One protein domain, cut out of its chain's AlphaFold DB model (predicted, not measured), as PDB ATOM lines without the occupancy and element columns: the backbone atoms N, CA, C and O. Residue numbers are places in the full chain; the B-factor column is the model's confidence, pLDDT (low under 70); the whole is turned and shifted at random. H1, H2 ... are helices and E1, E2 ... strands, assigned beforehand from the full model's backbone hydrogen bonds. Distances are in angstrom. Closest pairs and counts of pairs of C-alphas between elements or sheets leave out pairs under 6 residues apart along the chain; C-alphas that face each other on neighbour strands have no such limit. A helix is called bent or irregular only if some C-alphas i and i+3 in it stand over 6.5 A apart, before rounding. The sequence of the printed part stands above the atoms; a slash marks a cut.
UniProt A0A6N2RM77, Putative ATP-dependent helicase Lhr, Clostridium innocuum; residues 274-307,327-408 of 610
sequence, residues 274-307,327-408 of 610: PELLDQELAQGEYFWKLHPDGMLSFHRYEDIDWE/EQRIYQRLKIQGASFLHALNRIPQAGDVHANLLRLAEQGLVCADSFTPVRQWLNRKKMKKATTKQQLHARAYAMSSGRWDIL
ATOM      1  N   PRO A 274     -19.009  54.974   3.614       93.50
ATOM      2  CA  PRO A 274     -17.629  54.507   3.458       93.50
ATOM      3  C   PRO A 274     -17.350  53.803   2.116       93.50
ATOM      4  O   PRO A 274     -16.273  53.955   1.535       93.50
ATOM      5  N   GLU A 275     -18.336  53.084   1.577       93.00
ATOM      6  CA  GLU A 275     -18.234  52.352   0.311       93.00
ATOM      7  C   GLU A 275     -17.977  53.270  -0.893       93.00
ATOM      8  O   GLU A 275     -17.397  52.824  -1.880       93.00
ATOM      9  N   LEU A 276     -18.371  54.549  -0.827       94.94
ATOM     10  CA  LEU A 276     -18.110  55.516  -1.899       94.94
ATOM     11  C   LEU A 276     -16.608  55.752  -2.080       94.94
ATOM     12  O   LEU A 276     -16.119  55.760  -3.206       94.94
ATOM     13  N   LEU A 277     -15.874  55.904  -0.974       96.12
ATOM     14  CA  LEU A 277     -14.427  56.101  -1.016       96.12
ATOM     15  C   LEU A 277     -13.702  54.828  -1.461       96.12
ATOM     16  O   LEU A 277     -12.741  54.912  -2.217       96.12
ATOM     17  N   ASP A 278     -14.178  53.650  -1.046       94.62
ATOM     18  CA  ASP A 278     -13.604  52.383  -1.516       94.62
ATOM     19  C   ASP A 278     -13.796  52.200  -3.026       94.62
ATOM     20  O   ASP A 278     -12.873  51.774  -3.713       94.62
ATOM     21  N   GLN A 279     -14.975  52.543  -3.554       93.81
ATOM     22  CA  GLN A 279     -15.245  52.498  -4.994       93.81
ATOM     23  C   GLN A 279     -14.389  53.495  -5.777       93.81
ATOM     24  O   GLN A 279     -14.000  53.197  -6.904       93.81
ATOM     25  N   GLU A 280     -14.107  54.667  -5.208       95.25
ATOM     26  CA  GLU A 280     -13.248  55.664  -5.846       95.25
ATOM     27  C   GLU A 280     -11.780  55.222  -5.864       95.25
ATOM     28  O   GLU A 280     -11.135  55.277  -6.907       95.25
ATOM     29  N   LEU A 281     -11.267  54.675  -4.759       95.00
ATOM     30  CA  LEU A 281      -9.909  54.119  -4.711       95.00
ATOM     31  C   LEU A 281      -9.743  52.907  -5.636       95.00
ATOM     32  O   LEU A 281      -8.715  52.765  -6.293       95.00
ATOM     33  N   ALA A 282     -10.780  52.076  -5.769       92.94
ATOM     34  CA  ALA A 282     -10.768  50.937  -6.680       92.94
ATOM     35  C   ALA A 282     -10.706  51.332  -8.171       92.94
ATOM     36  O   ALA A 282     -10.325  50.499  -8.994       92.94
ATOM     37  N   GLN A 283     -11.053  52.577  -8.537       93.50
ATOM     38  CA  GLN A 283     -10.870  53.091  -9.903       93.50
ATOM     39  C   GLN A 283      -9.392  53.352 -10.237       93.50
ATOM     40  O   GLN A 283      -9.049  53.420 -11.415       93.50
ATOM     41  N   GLY A 284      -8.521  53.475  -9.227       91.62
ATOM     42  CA  GLY A 284      -7.088  53.701  -9.418       91.62
ATOM     43  C   GLY A 284      -6.715  55.131  -9.825       91.62
ATOM     44  O   GLY A 284      -5.637  55.334 -10.372       91.62
ATOM     45  N   GLU A 285      -7.582  56.120  -9.583       94.56
ATOM     46  CA  GLU A 285      -7.241  57.543  -9.767       94.56
ATOM     47  C   GLU A 285      -6.388  58.046  -8.589       94.56
ATOM     48  O   GLU A 285      -5.334  58.656  -8.785       94.56
ATOM     49  N   TYR A 286      -6.810  57.706  -7.366       96.75
ATOM     50  CA  TYR A 286      -6.162  58.099  -6.118       96.75
ATOM     51  C   TYR A 286      -5.605  56.898  -5.354       96.75
ATOM     52  O   TYR A 286      -6.162  55.801  -5.389       96.75
ATOM     53  N   PHE A 287      -4.560  57.146  -4.572       96.19
ATOM     54  CA  PHE A 287      -4.108  56.275  -3.493       96.19
ATOM     55  C   PHE A 287      -3.900  57.091  -2.218       96.19
ATOM     56  O   PHE A 287      -3.828  58.320  -2.247       96.19
ATOM     57  N   TRP A 288      -3.814  56.407  -1.081       97.19
ATOM     58  CA  TRP A 288      -3.570  57.033   0.215       97.19
ATOM     59  C   TRP A 288      -2.209  56.636   0.777       97.19
ATOM     60  O   TRP A 288      -1.723  55.526   0.552       97.19
ATOM     61  N   LYS A 289      -1.624  57.530   1.571       96.56
ATOM     62  CA  LYS A 289      -0.418  57.280   2.356       96.56
ATOM     63  C   LYS A 289      -0.687  57.594   3.819       96.56
ATOM     64  O   LYS A 289      -1.117  58.691   4.165       96.56
ATOM     65  N   LEU A 290      -0.442  56.606   4.675       95.81
ATOM     66  CA  LEU A 290      -0.503  56.759   6.124       95.81
ATOM     67  C   LEU A 290       0.893  57.108   6.646       95.81
ATOM     68  O   LEU A 290       1.886  56.513   6.234       95.81
ATOM     69  N   HIS A 291       0.960  58.084   7.541       93.38
ATOM     70  CA  HIS A 291       2.204  58.585   8.114       93.38
ATOM     71  C   HIS A 291       2.401  58.054   9.545       93.38
ATOM     72  O   HIS A 291       1.411  57.786  10.237       93.38
ATOM     73  N   PRO A 292       3.654  57.933  10.032       90.69
ATOM     74  CA  PRO A 292       3.940  57.410  11.375       90.69
ATOM     75  C   PRO A 292       3.299  58.193  12.531       90.69
ATOM     76  O   PRO A 292       3.055  57.642  13.603       90.69
ATOM     77  N   ASP A 293       3.011  59.476  12.322       91.31
ATOM     78  CA  ASP A 293       2.344  60.371  13.275       91.31
ATOM     79  C   ASP A 293       0.809  60.199  13.312       91.31
ATOM     80  O   ASP A 293       0.128  60.805  14.142       91.31
ATOM     81  N   GLY A 294       0.251  59.335  12.457       92.56
ATOM     82  CA  GLY A 294      -1.187  59.101  12.327       92.56
ATOM     83  C   GLY A 294      -1.908  60.080  11.397       92.56
ATOM     84  O   GLY A 294      -3.147  60.080  11.362       92.56
ATOM     85  N   MET A 295      -1.163  60.893  10.646       96.12
ATOM     86  CA  MET A 295      -1.689  61.674   9.530       96.12
ATOM     87  C   MET A 295      -1.876  60.800   8.288       96.12
ATOM     88  O   MET A 295      -1.287  59.731   8.150       96.12
ATOM     89  N   LEU A 296      -2.716  61.262   7.371       97.31
ATOM     90  CA  LEU A 296      -3.065  60.592   6.131       97.31
ATOM     91  C   LEU A 296      -3.184  61.629   5.015       97.31
ATOM     92  O   LEU A 296      -3.825  62.668   5.201       97.31
ATOM     93  N   SER A 297      -2.618  61.305   3.863       97.31
ATOM     94  CA  SER A 297      -2.697  62.084   2.629       97.31
ATOM     95  C   SER A 297      -3.237  61.229   1.485       97.31
ATOM     96  O   SER A 297      -3.079  60.004   1.478       97.31
ATOM     97  N   PHE A 298      -3.895  61.881   0.525       97.88
ATOM     98  CA  PHE A 298      -4.256  61.288  -0.763       97.88
ATOM     99  C   PHE A 298      -3.411  61.904  -1.871       97.88
ATOM    100  O   PHE A 298      -3.101  63.095  -1.832       97.88
ATOM    101  N   HIS A 299      -3.092  61.089  -2.869       96.75
ATOM    102  CA  HIS A 299      -2.309  61.466  -4.041       96.75
ATOM    103  C   HIS A 299      -2.890  60.807  -5.278       96.75
ATOM    104  O   HIS A 299      -3.599  59.803  -5.170       96.75
ATOM    105  N   ARG A 300      -2.553  61.335  -6.451       96.38
ATOM    106  CA  ARG A 300      -2.925  60.711  -7.714       96.38
ATOM    107  C   ARG A 300      -1.815  59.814  -8.227       96.38
ATOM    108  O   ARG A 300      -0.634  60.121  -8.086       96.38
ATOM    109  N   TYR A 301      -2.191  58.729  -8.897       94.06
ATOM    110  CA  TYR A 301      -1.212  57.858  -9.553       94.06
ATOM    111  C   TYR A 301      -0.421  58.575 -10.663       94.06
ATOM    112  O   TYR A 301       0.724  58.210 -10.926       94.06
ATOM    113  N   GLU A 302      -0.990  59.616 -11.285       95.00
ATOM    114  CA  GLU A 302      -0.314  60.433 -12.308       95.00
ATOM    115  C   GLU A 302       0.862  61.265 -11.757       95.00
ATOM    116  O   GLU A 302       1.802  61.582 -12.498       95.00
ATOM    117  N   ASP A 303       0.851  61.549 -10.452       94.38
ATOM    118  CA  ASP A 303       1.875  62.340  -9.760       94.38
ATOM    119  C   ASP A 303       3.079  61.495  -9.322       94.38
ATOM    120  O   ASP A 303       4.072  62.037  -8.839       94.38
ATOM    121  N   ILE A 304       3.029  60.172  -9.506       93.56
ATOM    122  CA  ILE A 304       4.149  59.281  -9.195       93.56
ATOM    123  C   ILE A 304       5.321  59.569 -10.135       93.56
ATOM    124  O   ILE A 304       5.174  59.604 -11.361       93.56
ATOM    125  N   ASP A 305       6.504  59.717  -9.548       92.62
ATOM    126  CA  ASP A 305       7.764  59.721 -10.274       92.62
ATOM    127  C   ASP A 305       8.235  58.271 -10.470       92.62
ATOM    128  O   ASP A 305       8.705  57.602  -9.547       92.62
ATOM    129  N   TRP A 306       8.052  57.756 -11.687       88.38
ATOM    130  CA  TRP A 306       8.443  56.392 -12.050       88.38
ATOM    131  C   TRP A 306       9.946  56.240 -12.308       88.38
ATOM    132  O   TRP A 306      10.439  55.111 -12.335       88.38
ATOM    133  N   GLU A 307      10.661  57.349 -12.498       86.12
ATOM    134  CA  GLU A 307      12.100  57.367 -12.765       86.12
ATOM    135  C   GLU A 307      12.900  57.372 -11.459       86.12
ATOM    136  O   GLU A 307      14.001  56.815 -11.388       86.12
ATOM    137  N   GLU A 327       8.211  41.633   7.697       88.75
ATOM    138  CA  GLU A 327       7.785  42.859   7.005       88.75
ATOM    139  C   GLU A 327       8.603  43.101   5.724       88.75
ATOM    140  O   GLU A 327       8.028  43.343   4.661       88.75
ATOM    141  N   GLN A 328       9.932  42.949   5.785       87.31
ATOM    142  CA  GLN A 328      10.810  43.100   4.619       87.31
ATOM    143  C   GLN A 328      10.520  42.058   3.536       87.31
ATOM    144  O   GLN A 328      10.480  42.418   2.362       87.31
ATOM    145  N   ARG A 329      10.241  40.798   3.901       89.75
ATOM    146  CA  ARG A 329       9.859  39.751   2.929       89.75
ATOM    147  C   ARG A 329       8.609  40.122   2.139       89.75
ATOM    148  O   ARG A 329       8.557  39.922   0.925       89.75
ATOM    149  N   ILE A 330       7.597  40.656   2.824       91.56
ATOM    150  CA  ILE A 330       6.340  41.088   2.200       91.56
ATOM    151  C   ILE A 330       6.595  42.293   1.293       91.56
ATOM    152  O   ILE A 330       6.173  42.286   0.137       91.56
ATOM    153  N   TYR A 331       7.339  43.290   1.776       91.75
ATOM    154  CA  TYR A 331       7.680  44.479   0.997       91.75
ATOM    155  C   TYR A 331       8.500  44.140  -0.259       91.75
ATOM    156  O   TYR A 331       8.172  44.584  -1.357       91.75
ATOM    157  N   GLN A 332       9.520  43.283  -0.140       89.81
ATOM    158  CA  GLN A 332      10.305  42.796  -1.278       89.81
ATOM    159  C   GLN A 332       9.438  42.030  -2.278       89.81
ATOM    160  O   GLN A 332       9.613  42.184  -3.487       89.81
ATOM    161  N   ARG A 333       8.478  41.227  -1.797       90.88
ATOM    162  CA  ARG A 333       7.549  40.526  -2.684       90.88
ATOM    163  C   ARG A 333       6.702  41.501  -3.496       90.88
ATOM    164  O   ARG A 333       6.605  41.315  -4.705       90.88
ATOM    165  N   LEU A 334       6.148  42.530  -2.855       92.50
ATOM    166  CA  LEU A 334       5.394  43.590  -3.531       92.50
ATOM    167  C   LEU A 334       6.270  44.370  -4.519       92.50
ATOM    168  O   LEU A 334       5.839  44.653  -5.630       92.50
ATOM    169  N   LYS A 335       7.533  44.635  -4.175       90.12
ATOM    170  CA  LYS A 335       8.483  45.301  -5.077       90.12
ATOM    171  C   LYS A 335       8.754  44.509  -6.361       90.12
ATOM    172  O   LYS A 335       8.952  45.115  -7.408       90.12
ATOM    173  N   ILE A 336       8.771  43.175  -6.283       89.19
ATOM    174  CA  ILE A 336       9.039  42.290  -7.429       89.19
ATOM    175  C   ILE A 336       7.765  42.002  -8.234       89.19
ATOM    176  O   ILE A 336       7.800  42.018  -9.459       89.19
ATOM    177  N   GLN A 337       6.655  41.690  -7.560       88.50
ATOM    178  CA  GLN A 337       5.415  41.239  -8.209       88.50
ATOM    179  C   GLN A 337       4.432  42.373  -8.519       88.50
ATOM    180  O   GLN A 337       3.488  42.160  -9.276       88.50
ATOM    181  N   GLY A 338       4.648  43.562  -7.953       89.06
ATOM    182  CA  GLY A 338       3.709  44.676  -8.015       89.06
ATOM    183  C   GLY A 338       2.464  44.457  -7.150       89.06
ATOM    184  O   GLY A 338       2.426  43.582  -6.273       89.06
ATOM    185  N   ALA A 339       1.436  45.262  -7.425       92.62
ATOM    186  CA  ALA A 339       0.184  45.279  -6.682       92.62
ATOM    187  C   ALA A 339      -0.444  43.876  -6.558       92.62
ATOM    188  O   ALA A 339      -0.810  43.245  -7.552       92.62
ATOM    189  N   SER A 340      -0.590  43.383  -5.327       93.81
ATOM    190  CA  SER A 340      -0.952  41.990  -5.041       93.81
ATOM    191  C   SER A 340      -2.071  41.882  -4.009       93.81
ATOM    192  O   SER A 340      -2.097  42.588  -3.005       93.81
ATOM    193  N   PHE A 341      -2.993  40.942  -4.211       91.44
ATOM    194  CA  PHE A 341      -4.032  40.650  -3.224       91.44
ATOM    195  C   PHE A 341      -3.467  39.955  -1.980       91.44
ATOM    196  O   PHE A 341      -2.534  39.152  -2.058       91.44
ATOM    197  N   LEU A 342      -4.131  40.156  -0.836       89.06
ATOM    198  CA  LEU A 342      -3.752  39.537   0.439       89.06
ATOM    199  C   LEU A 342      -3.643  38.002   0.355       89.06
ATOM    200  O   LEU A 342      -2.725  37.414   0.924       89.06
ATOM    201  N   HIS A 343      -4.527  37.335  -0.397       87.44
ATOM    202  CA  HIS A 343      -4.488  35.875  -0.557       87.44
ATOM    203  C   HIS A 343      -3.218  35.374  -1.268       87.44
ATOM    204  O   HIS A 343      -2.771  34.260  -0.996       87.44
ATOM    205  N   ALA A 344      -2.632  36.177  -2.161       88.88
ATOM    206  CA  ALA A 344      -1.377  35.852  -2.831       88.88
ATOM    207  C   ALA A 344      -0.188  36.061  -1.881       88.88
ATOM    208  O   ALA A 344       0.687  35.201  -1.786       88.88
ATOM    209  N   LEU A 345      -0.207  37.152  -1.110       89.25
ATOM    210  CA  LEU A 345       0.828  37.475  -0.123       89.25
ATOM    211  C   LEU A 345       0.853  36.482   1.053       89.25
ATOM    212  O   LEU A 345       1.923  36.149   1.552       89.25
ATOM    213  N   ASN A 346      -0.294  35.911   1.436       87.94
ATOM    214  CA  ASN A 346      -0.379  34.846   2.448       87.94
ATOM    215  C   ASN A 346       0.376  33.558   2.070       87.94
ATOM    216  O   ASN A 346       0.609  32.715   2.931       87.94
ATOM    217  N   ARG A 347       0.764  33.385   0.799       88.38
ATOM    218  CA  ARG A 347       1.554  32.229   0.338       88.38
ATOM    219  C   ARG A 347       3.062  32.423   0.523       88.38
ATOM    220  O   ARG A 347       3.825  31.522   0.184       88.38
ATOM    221  N   ILE A 348       3.514  33.583   1.012       87.12
ATOM    222  CA  ILE A 348       4.934  33.840   1.271       87.12
ATOM    223  C   ILE A 348       5.385  32.975   2.466       87.12
ATOM    224  O   ILE A 348       4.831  33.112   3.562       87.12
ATOM    225  N   PRO A 349       6.390  32.094   2.296       82.94
ATOM    226  CA  PRO A 349       6.891  31.271   3.390       82.94
ATOM    227  C   PRO A 349       7.410  32.135   4.540       82.94
ATOM    228  O   PRO A 349       8.091  33.132   4.313       82.94
ATOM    229  N   GLN A 350       7.114  31.732   5.780       82.12
ATOM    230  CA  GLN A 350       7.613  32.389   6.997       82.12
ATOM    231  C   GLN A 350       7.270  33.894   7.111       82.12
ATOM    232  O   GLN A 350       7.976  34.627   7.803       82.12
ATOM    233  N   ALA A 351       6.197  34.365   6.465       78.38
ATOM    234  CA  ALA A 351       5.753  35.764   6.524       78.38
ATOM    235  C   ALA A 351       4.817  36.093   7.708       78.38
ATOM    236  O   ALA A 351       4.415  37.244   7.873       78.38
ATOM    237  N   GLY A 352       4.483  35.101   8.544       85.88
ATOM    238  CA  GLY A 352       3.659  35.286   9.743       85.88
ATOM    239  C   GLY A 352       2.237  35.774   9.440       85.88
ATOM    240  O   GLY A 352       1.615  35.338   8.473       85.88
ATOM    241  N   ASP A 353       1.710  36.671  10.283       88.19
ATOM    242  CA  ASP A 353       0.436  37.361  10.022       88.19
ATOM    243  C   ASP A 353       0.673  38.493   9.007       88.19
ATOM    244  O   ASP A 353       0.964  39.636   9.368       88.19
ATOM    245  N   VAL A 354       0.568  38.151   7.718       89.44
ATOM    246  CA  VAL A 354       0.814  39.066   6.591       89.44
ATOM    247  C   VAL A 354      -0.039  40.325   6.684       89.44
ATOM    248  O   VAL A 354       0.455  41.417   6.429       89.44
ATOM    249  N   HIS A 355      -1.301  40.197   7.090       88.44
ATOM    250  CA  HIS A 355      -2.193  41.341   7.220       88.44
ATOM    251  C   HIS A 355      -1.724  42.306   8.317       88.44
ATOM    252  O   HIS A 355      -1.663  43.516   8.102       88.44
ATOM    253  N   ALA A 356      -1.347  41.783   9.488       88.50
ATOM    254  CA  ALA A 356      -0.801  42.612  10.560       88.50
ATOM    255  C   ALA A 356       0.509  43.307  10.145       88.50
ATOM    256  O   ALA A 356       0.709  44.471  10.488       88.50
ATOM    257  N   ASN A 357       1.368  42.620   9.387       91.56
ATOM    258  CA  ASN A 357       2.616  43.179   8.865       91.56
ATOM    259  C   ASN A 357       2.364  44.257   7.791       91.56
ATOM    260  O   ASN A 357       3.009  45.300   7.825       91.56
ATOM    261  N   LEU A 358       1.381  44.078   6.901       92.56
ATOM    262  CA  LEU A 358       0.968  45.103   5.928       92.56
ATOM    263  C   LEU A 358       0.436  46.368   6.607       92.56
ATOM    264  O   LEU A 358       0.791  47.467   6.198       92.56
ATOM    265  N   LEU A 359      -0.350  46.237   7.682       91.81
ATOM    266  CA  LEU A 359      -0.799  47.402   8.454       91.81
ATOM    267  C   LEU A 359       0.364  48.164   9.107       91.81
ATOM    268  O   LEU A 359       0.292  49.385   9.219       91.81
ATOM    269  N   ARG A 360       1.430  47.472   9.533       91.88
ATOM    270  CA  ARG A 360       2.641  48.124  10.062       91.88
ATOM    271  C   ARG A 360       3.453  48.802   8.966       91.88
ATOM    272  O   ARG A 360       3.919  49.914   9.176       91.88
ATOM    273  N   LEU A 361       3.592  48.165   7.802       93.44
ATOM    274  CA  LEU A 361       4.222  48.778   6.630       93.44
ATOM    275  C   LEU A 361       3.440  50.020   6.167       93.44
ATOM    276  O   LEU A 361       4.046  51.023   5.806       93.44
ATOM    277  N   ALA A 362       2.106  49.981   6.223       93.69
ATOM    278  CA  ALA A 362       1.256  51.130   5.923       93.69
ATOM    279  C   ALA A 362       1.445  52.252   6.951       93.69
ATOM    280  O   ALA A 362       1.587  53.400   6.562       93.69
ATOM    281  N   GLU A 363       1.514  51.935   8.251       92.75
ATOM    282  CA  GLU A 363       1.823  52.907   9.319       92.75
ATOM    283  C   GLU A 363       3.209  53.551   9.149       92.75
ATOM    284  O   GLU A 363       3.416  54.681   9.575       92.75
ATOM    285  N   GLN A 364       4.141  52.859   8.489       91.31
ATOM    286  CA  GLN A 364       5.452  53.390   8.102       91.31
ATOM    287  C   GLN A 364       5.421  54.182   6.778       91.31
ATOM    288  O   GLN A 364       6.458  54.685   6.359       91.31
ATOM    289  N   GLY A 365       4.274  54.286   6.097       92.44
ATOM    290  CA  GLY A 365       4.148  54.977   4.810       92.44
ATOM    291  C   GLY A 365       4.808  54.257   3.635       92.44
ATOM    292  O   GLY A 365       5.190  54.910   2.666       92.44
ATOM    293  N   LEU A 366       4.953  52.926   3.709       92.62
ATOM    294  CA  LEU A 366       5.648  52.116   2.698       92.62
ATOM    295  C   LEU A 366       4.710  51.399   1.722       92.62
ATOM    296  O   LEU A 366       5.123  51.052   0.616       92.62
ATOM    297  N   VAL A 367       3.466  51.137   2.119       95.00
ATOM    298  CA  VAL A 367       2.476  50.440   1.285       95.00
ATOM    299  C   VAL A 367       1.111  51.111   1.380       95.00
ATOM    300  O   VAL A 367       0.772  51.707   2.403       95.00
ATOM    301  N   CYS A 368       0.320  50.960   0.325       94.94
ATOM    302  CA  CYS A 368      -1.072  51.396   0.239       94.94
ATOM    303  C   CYS A 368      -1.958  50.250  -0.273       94.94
ATOM    304  O   CYS A 368      -1.461  49.161  -0.578       94.94
ATOM    305  N   ALA A 369      -3.270  50.479  -0.343       94.50
ATOM    306  CA  ALA A 369      -4.211  49.528  -0.922       94.50
ATOM    307  C   ALA A 369      -5.315  50.221  -1.731       94.50
ATOM    308  O   ALA A 369      -5.693  51.348  -1.415       94.50
ATOM    309  N   ASP A 370      -5.909  49.487  -2.675       92.88
ATOM    310  CA  ASP A 370      -7.018  49.922  -3.552       92.88
ATOM    311  C   ASP A 370      -8.363  50.125  -2.801       92.88
ATOM    312  O   ASP A 370      -9.439  50.103  -3.392       92.88
ATOM    313  N   SER A 371      -8.338  50.249  -1.472       93.81
ATOM    314  CA  SER A 371      -9.503  50.536  -0.631       93.81
ATOM    315  C   SER A 371      -9.086  51.276   0.636       93.81
ATOM    316  O   SER A 371      -7.926  51.219   1.053       93.81
ATOM    317  N   PHE A 372     -10.040  51.927   1.301       95.00
ATOM    318  CA  PHE A 372      -9.810  52.612   2.573       95.00
ATOM    319  C   PHE A 372      -9.981  51.687   3.788       95.00
ATOM    320  O   PHE A 372      -9.673  52.044   4.931       95.00
ATOM    321  N   THR A 373     -10.442  50.457   3.553       92.62
ATOM    322  CA  THR A 373     -10.665  49.435   4.582       92.62
ATOM    323  C   THR A 373      -9.468  49.235   5.528       92.62
ATOM    324  O   THR A 373      -9.693  49.221   6.746       92.62
ATOM    325  N   PRO A 374      -8.206  49.136   5.062       92.75
ATOM    326  CA  PRO A 374      -7.057  49.001   5.958       92.75
ATOM    327  C   PRO A 374      -6.894  50.160   6.944       92.75
ATOM    328  O   PRO A 374      -6.618  49.930   8.123       92.75
ATOM    329  N   VAL A 375      -7.135  51.400   6.505       94.19
ATOM    330  CA  VAL A 375      -7.046  52.592   7.365       94.19
ATOM    331  C   VAL A 375      -8.117  52.544   8.456       94.19
ATOM    332  O   VAL A 375      -7.821  52.760   9.635       94.19
ATOM    333  N   ARG A 376      -9.352  52.151   8.115       92.31
ATOM    334  CA  ARG A 376     -10.440  51.965   9.099       92.31
ATOM    335  C   ARG A 376     -10.101  50.909  10.149       92.31
ATOM    336  O   ARG A 376     -10.426  51.063  11.331       92.31
ATOM    337  N   GLN A 377      -9.445  49.826   9.738       89.44
ATOM    338  CA  GLN A 377      -8.997  48.776  10.654       89.44
ATOM    339  C   GLN A 377      -7.856  49.256  11.550       89.44
ATOM    340  O   GLN A 377      -7.870  48.991  12.756       89.44
ATOM    341  N   TRP A 378      -6.912  50.010  10.987       91.81
ATOM    342  CA  TRP A 378      -5.829  50.638  11.733       91.81
ATOM    343  C   TRP A 378      -6.365  51.598  12.805       91.81
ATOM    344  O   TRP A 378      -5.996  51.469  13.975       91.81
ATOM    345  N   LEU A 379      -7.326  52.466  12.470       91.62
ATOM    346  CA  LEU A 379      -7.988  53.364  13.429       91.62
ATOM    347  C   LEU A 379      -8.675  52.591  14.569       91.62
ATOM    348  O   LEU A 379      -8.608  52.974  15.741       91.62
ATOM    349  N   ASN A 380      -9.291  51.449  14.252       87.38
ATOM    350  CA  ASN A 380     -10.023  50.631  15.216       87.38
ATOM    351  C   ASN A 380      -9.171  49.575  15.943       87.38
ATOM    352  O   ASN A 380      -9.697  48.864  16.805       87.38
ATOM    353  N   ARG A 381      -7.853  49.493  15.705       82.75
ATOM    354  CA  ARG A 381      -6.963  48.448  16.258       82.75
ATOM    355  C   ARG A 381      -7.059  48.274  17.777       82.75
ATOM    356  O   ARG A 381      -7.092  47.153  18.281       82.75
ATOM    357  N   LYS A 382      -7.159  49.379  18.529       78.69
ATOM    358  CA  LYS A 382      -7.279  49.357  20.002       78.69
ATOM    359  C   LYS A 382      -8.634  48.816  20.469       78.69
ATOM    360  O   LYS A 382      -8.683  48.095  21.462       78.69
ATOM    361  N   LYS A 383      -9.720  49.135  19.752       76.88
ATOM    362  CA  LYS A 383     -11.063  48.595  20.024       76.88
ATOM    363  C   LYS A 383     -11.123  47.107  19.669       76.88
ATOM    364  O   LYS A 383     -11.627  46.317  20.455       76.88
ATOM    365  N   MET A 384     -10.513  46.720  18.549       71.62
ATOM    366  CA  MET A 384     -10.467  45.334  18.072       71.62
ATOM    367  C   MET A 384      -9.686  44.393  18.997       71.62
ATOM    368  O   MET A 384     -10.094  43.247  19.181       71.62
ATOM    369  N   LYS A 385      -8.628  44.877  19.663       72.19
ATOM    370  CA  LYS A 385      -7.914  44.114  20.707       72.19
ATOM    371  C   LYS A 385      -8.800  43.730  21.900       72.19
ATOM    372  O   LYS A 385      -8.508  42.749  22.569       72.19
ATOM    373  N   LYS A 386      -9.869  44.492  22.160       75.25
ATOM    374  CA  LYS A 386     -10.849  44.246  23.233       75.25
ATOM    375  C   LYS A 386     -12.154  43.614  22.722       75.25
ATOM    376  O   LYS A 386     -13.073  43.411  23.508       75.25
ATOM    377  N   ALA A 387     -12.262  43.359  21.417       76.00
ATOM    378  CA  ALA A 387     -13.465  42.822  20.790       76.00
ATOM    379  C   ALA A 387     -13.567  41.300  20.963       76.00
ATOM    380  O   ALA A 387     -12.569  40.608  21.156       76.00
ATOM    381  N   THR A 388     -14.788  40.777  20.856       79.06
ATOM    382  CA  THR A 388     -15.049  39.330  20.929       79.06
ATOM    383  C   THR A 388     -14.438  38.570  19.745       79.06
ATOM    384  O   THR A 388     -14.297  39.116  18.648       79.06
ATOM    385  N   THR A 389     -14.151  37.276  19.920       72.62
ATOM    386  CA  THR A 389     -13.552  36.412  18.883       72.62
ATOM    387  C   THR A 389     -14.354  36.412  17.575       72.62
ATOM    388  O   THR A 389     -13.779  36.468  16.490       72.62
ATOM    389  N   LYS A 390     -15.693  36.435  17.654       73.50
ATOM    390  CA  LYS A 390     -16.588  36.512  16.483       73.50
ATOM    391  C   LYS A 390     -16.425  37.827  15.709       73.50
ATOM    392  O   LYS A 390     -16.386  37.817  14.483       73.50
ATOM    393  N   GLN A 391     -16.294  38.951  16.415       73.00
ATOM    394  CA  GLN A 391     -16.067  40.264  15.799       73.00
ATOM    395  C   GLN A 391     -14.674  40.357  15.166       73.00
ATOM    396  O   GLN A 391     -14.526  40.923  14.087       73.00
ATOM    397  N   GLN A 392     -13.661  39.757  15.795       69.88
ATOM    398  CA  GLN A 392     -12.307  39.677  15.238       69.88
ATOM    399  C   GLN A 392     -12.253  38.833  13.956       69.88
ATOM    400  O   GLN A 392     -11.587  39.223  12.999       69.88
ATOM    401  N   LEU A 393     -12.985  37.714  13.904       68.62
ATOM    402  CA  LEU A 393     -13.108  36.886  12.698       68.62
ATOM    403  C   LEU A 393     -13.818  37.629  11.562       68.62
ATOM    404  O   LEU A 393     -13.340  37.601  10.431       68.62
ATOM    405  N   HIS A 394     -14.907  38.341  11.860       73.25
ATOM    406  CA  HIS A 394     -15.612  39.151  10.862       73.25
ATOM    407  C   HIS A 394     -14.725  40.274  10.305       73.25
ATOM    408  O   HIS A 394     -14.693  40.498   9.099       73.25
ATOM    409  N   ALA A 395     -13.954  40.948  11.161       69.00
ATOM    410  CA  ALA A 395     -13.000  41.962  10.721       69.00
ATOM    411  C   ALA A 395     -11.880  41.373   9.849       69.00
ATOM    412  O   ALA A 395     -11.495  41.992   8.863       69.00
ATOM    413  N   ARG A 396     -11.393  40.163  10.157       67.19
ATOM    414  CA  ARG A 396     -10.426  39.449   9.305       67.19
ATOM    415  C   ARG A 396     -11.018  39.028   7.959       67.19
ATOM    416  O   ARG A 396     -10.330  39.130   6.952       67.19
ATOM    417  N   ALA A 397     -12.276  38.592   7.920       70.81
ATOM    418  CA  ALA A 397     -12.964  38.306   6.661       70.81
ATOM    419  C   ALA A 397     -13.117  39.581   5.812       70.81
ATOM    420  O   ALA A 397     -12.821  39.569   4.625       70.81
ATOM    421  N   TYR A 398     -13.468  40.703   6.445       72.44
ATOM    422  CA  TYR A 398     -13.541  42.013   5.796       72.44
ATOM    423  C   TYR A 398     -12.160  42.546   5.357       72.44
ATOM    424  O   TYR A 398     -12.039  43.243   4.357       72.44
ATOM    425  N   ALA A 399     -11.078  42.171   6.046       66.81
ATOM    426  CA  ALA A 399      -9.709  42.472   5.620       66.81
ATOM    427  C   ALA A 399      -9.284  41.727   4.342       66.81
ATOM    428  O   ALA A 399      -8.407  42.187   3.615       66.81
ATOM    429  N   MET A 400      -9.900  40.579   4.047       68.81
ATOM    430  CA  MET A 400      -9.664  39.860   2.789       68.81
ATOM    431  C   MET A 400     -10.297  40.574   1.587       68.81
ATOM    432  O   MET A 400      -9.880  40.322   0.459       68.81
ATOM    433  N   SER A 401     -11.249  41.487   1.820       68.12
ATOM    434  CA  SER A 401     -11.826  42.374   0.803       68.12
ATOM    435  C   SER A 401     -11.119  43.731   0.676       68.12
ATOM    436  O   SER A 401     -11.596  44.578  -0.065       68.12
ATOM    437  N   SER A 402      -9.964  43.941   1.325       67.88
ATOM    438  CA  SER A 402      -9.197  45.207   1.290       67.88
ATOM    439  C   SER A 402      -8.570  45.572  -0.072       67.88
ATOM    440  O   SER A 402      -7.794  46.522  -0.147       67.88
ATOM    441  N   GLY A 403      -8.867  44.832  -1.142       84.38
ATOM    442  CA  GLY A 403      -8.291  45.056  -2.469       84.38
ATOM    443  C   GLY A 403      -6.847  44.559  -2.610       84.38
ATOM    444  O   GLY A 403      -6.393  43.667  -1.878       84.38
ATOM    445  N   ARG A 404      -6.140  45.097  -3.608       92.38
ATOM    446  CA  ARG A 404      -4.710  44.839  -3.826       92.38
ATOM    447  C   ARG A 404      -3.888  45.795  -2.975       92.38
ATOM    448  O   ARG A 404      -4.292  46.930  -2.759       92.38
ATOM    449  N   TRP A 405      -2.748  45.311  -2.507       94.44
ATOM    450  CA  TRP A 405      -1.734  46.094  -1.816       94.44
ATOM    451  C   TRP A 405      -0.604  46.410  -2.778       94.44
ATOM    452  O   TRP A 405      -0.171  45.507  -3.490       94.44
ATOM    453  N   ASP A 406      -0.103  47.639  -2.759       94.62
ATOM    454  CA  ASP A 406       1.037  48.069  -3.570       94.62
ATOM    455  C   ASP A 406       2.051  48.846  -2.724       94.62
ATOM    456  O   ASP A 406       1.733  49.338  -1.637       94.62
ATOM    457  N   ILE A 407       3.288  48.936  -3.209       94.56
ATOM    458  CA  ILE A 407       4.309  49.785  -2.595       94.56
ATOM    459  C   ILE A 407       4.042  51.252  -2.917       94.56
ATOM    460  O   ILE A 407       3.646  51.603  -4.029       94.56
ATOM    461  N   LEU A 408       4.313  52.120  -1.949       93.00
ATOM    462  CA  LEU A 408       4.305  53.555  -2.176       93.00
ATOM    463  C   LEU A 408       5.576  53.975  -2.916       93.00
ATOM    464  O   LEU A 408       6.675  53.472  -2.665       93.00
TER     465      LEU A 408
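AT A GLANCE: This is residues 274 to 307 and 327 to 408 of the 610 residues of the protein "Putative ATP-dependent helicase Lhr" of Clostridium innocuum (UniProt A0A6N2RM77). A short pair of strands, E3 and E4, forms the core, with the strand hairpin E1 and E2 packed on it through E1, and H2 and H4 packed round it from other sides. Between E3 and E4 the chain makes a helical hairpin, H5 and H6, which reaches away from the core as an arm; its tip, residues 385 to 391, sticks out. The printed part has 116 residues, with six named helices and four named strands in the order H1 E1 E2 H2 H3 H4 E3 H5 H6 E4, and both two-strand sheets are antiparallel. The class is mixed, helices and strands; the whole is compact, with a radius of gyration of the C-alphas of 13.9 A, and spans 46 by 34 by 26 A.

IN THESE COORDINATES: Find C-alpha 274 at (-17.629, 54.507, 3.458); from there H1 runs to residue 282. E1 is residues 286 to 290, and E2, residues 295 to 300, measures 17.3 A. After the cut, H2 begins at C-alpha 327, at (7.785, 42.859, 7.005), and runs 15.5 A to residue 337. H3 is residues 342 to 345, H4 residues 354 to 363, 14.1 A, and E3 residues 367 to 369. H5, residues 373 to 384, spans 14.1 A and is irregular: C-alphas 379 and 382 are 7.7 A apart. H6, residues 389 to 399, spans 15.1 A, and E4, residues 404 to 407, ends at C-alpha 407, at (4.309, 49.785, -2.595).

HOW THE PARTS SIT: Start at H1, which is close to H5 but not clearly touching it; their closest C-alphas, of Asp 278 and Thr 373, are 7.4 A apart. In the hairpin E1 and E2, look at N 287 and O 299, 2.9 A apart and within hydrogen-bond range. The closest C-alphas of E1 and E3, of Trp 288 and Cys 368, are 6.2 A apart. H2 and H4 touch and are about perpendicular at 88 degrees, closest at the C-alphas of Glu 327 and Asn 357, 5.5 A. The closest C-alphas of H2 and E4, of Leu 334 and Asp 406, are 6.2 A apart. H3 and H4 only just touch, with 3 pairs of C-alphas within 8 A, closest at Leu 345 and Val 354, 6.9 A. The closest C-alphas of H4 and E3, of Leu 361 and Val 367, are 5.9 A apart. H5 and H6, a helical hairpin, touch at a shallow tilt of 15 degrees, opposite ways, closest at the C-alphas of Met 384 and Gln 392, 6.6 A. Antiparallel E3 and E4 bring N 368 and O 406 to 2.9 A, within hydrogen-bond range. Every O i to N i+4 pair is within hydrogen-bond range in H1, H2, H4 and H6, and 6 of 8 in H5; H3 is too short for such a pair.

THE WHOLE: The two C-alphas farthest apart are those of Glu 307 and Thr 388, 46.9 A. Residues 308 to 326 are not printed, and C-alphas 307 and 327 stand 24.9 A apart across the cut. Of the links that are printed whole, H3 to H4 is short and the others are tight. Mean pLDDT of the printed part is 88.2; look for values under 70 at residues 392 to 393, 395 to 396 and 399 to 402.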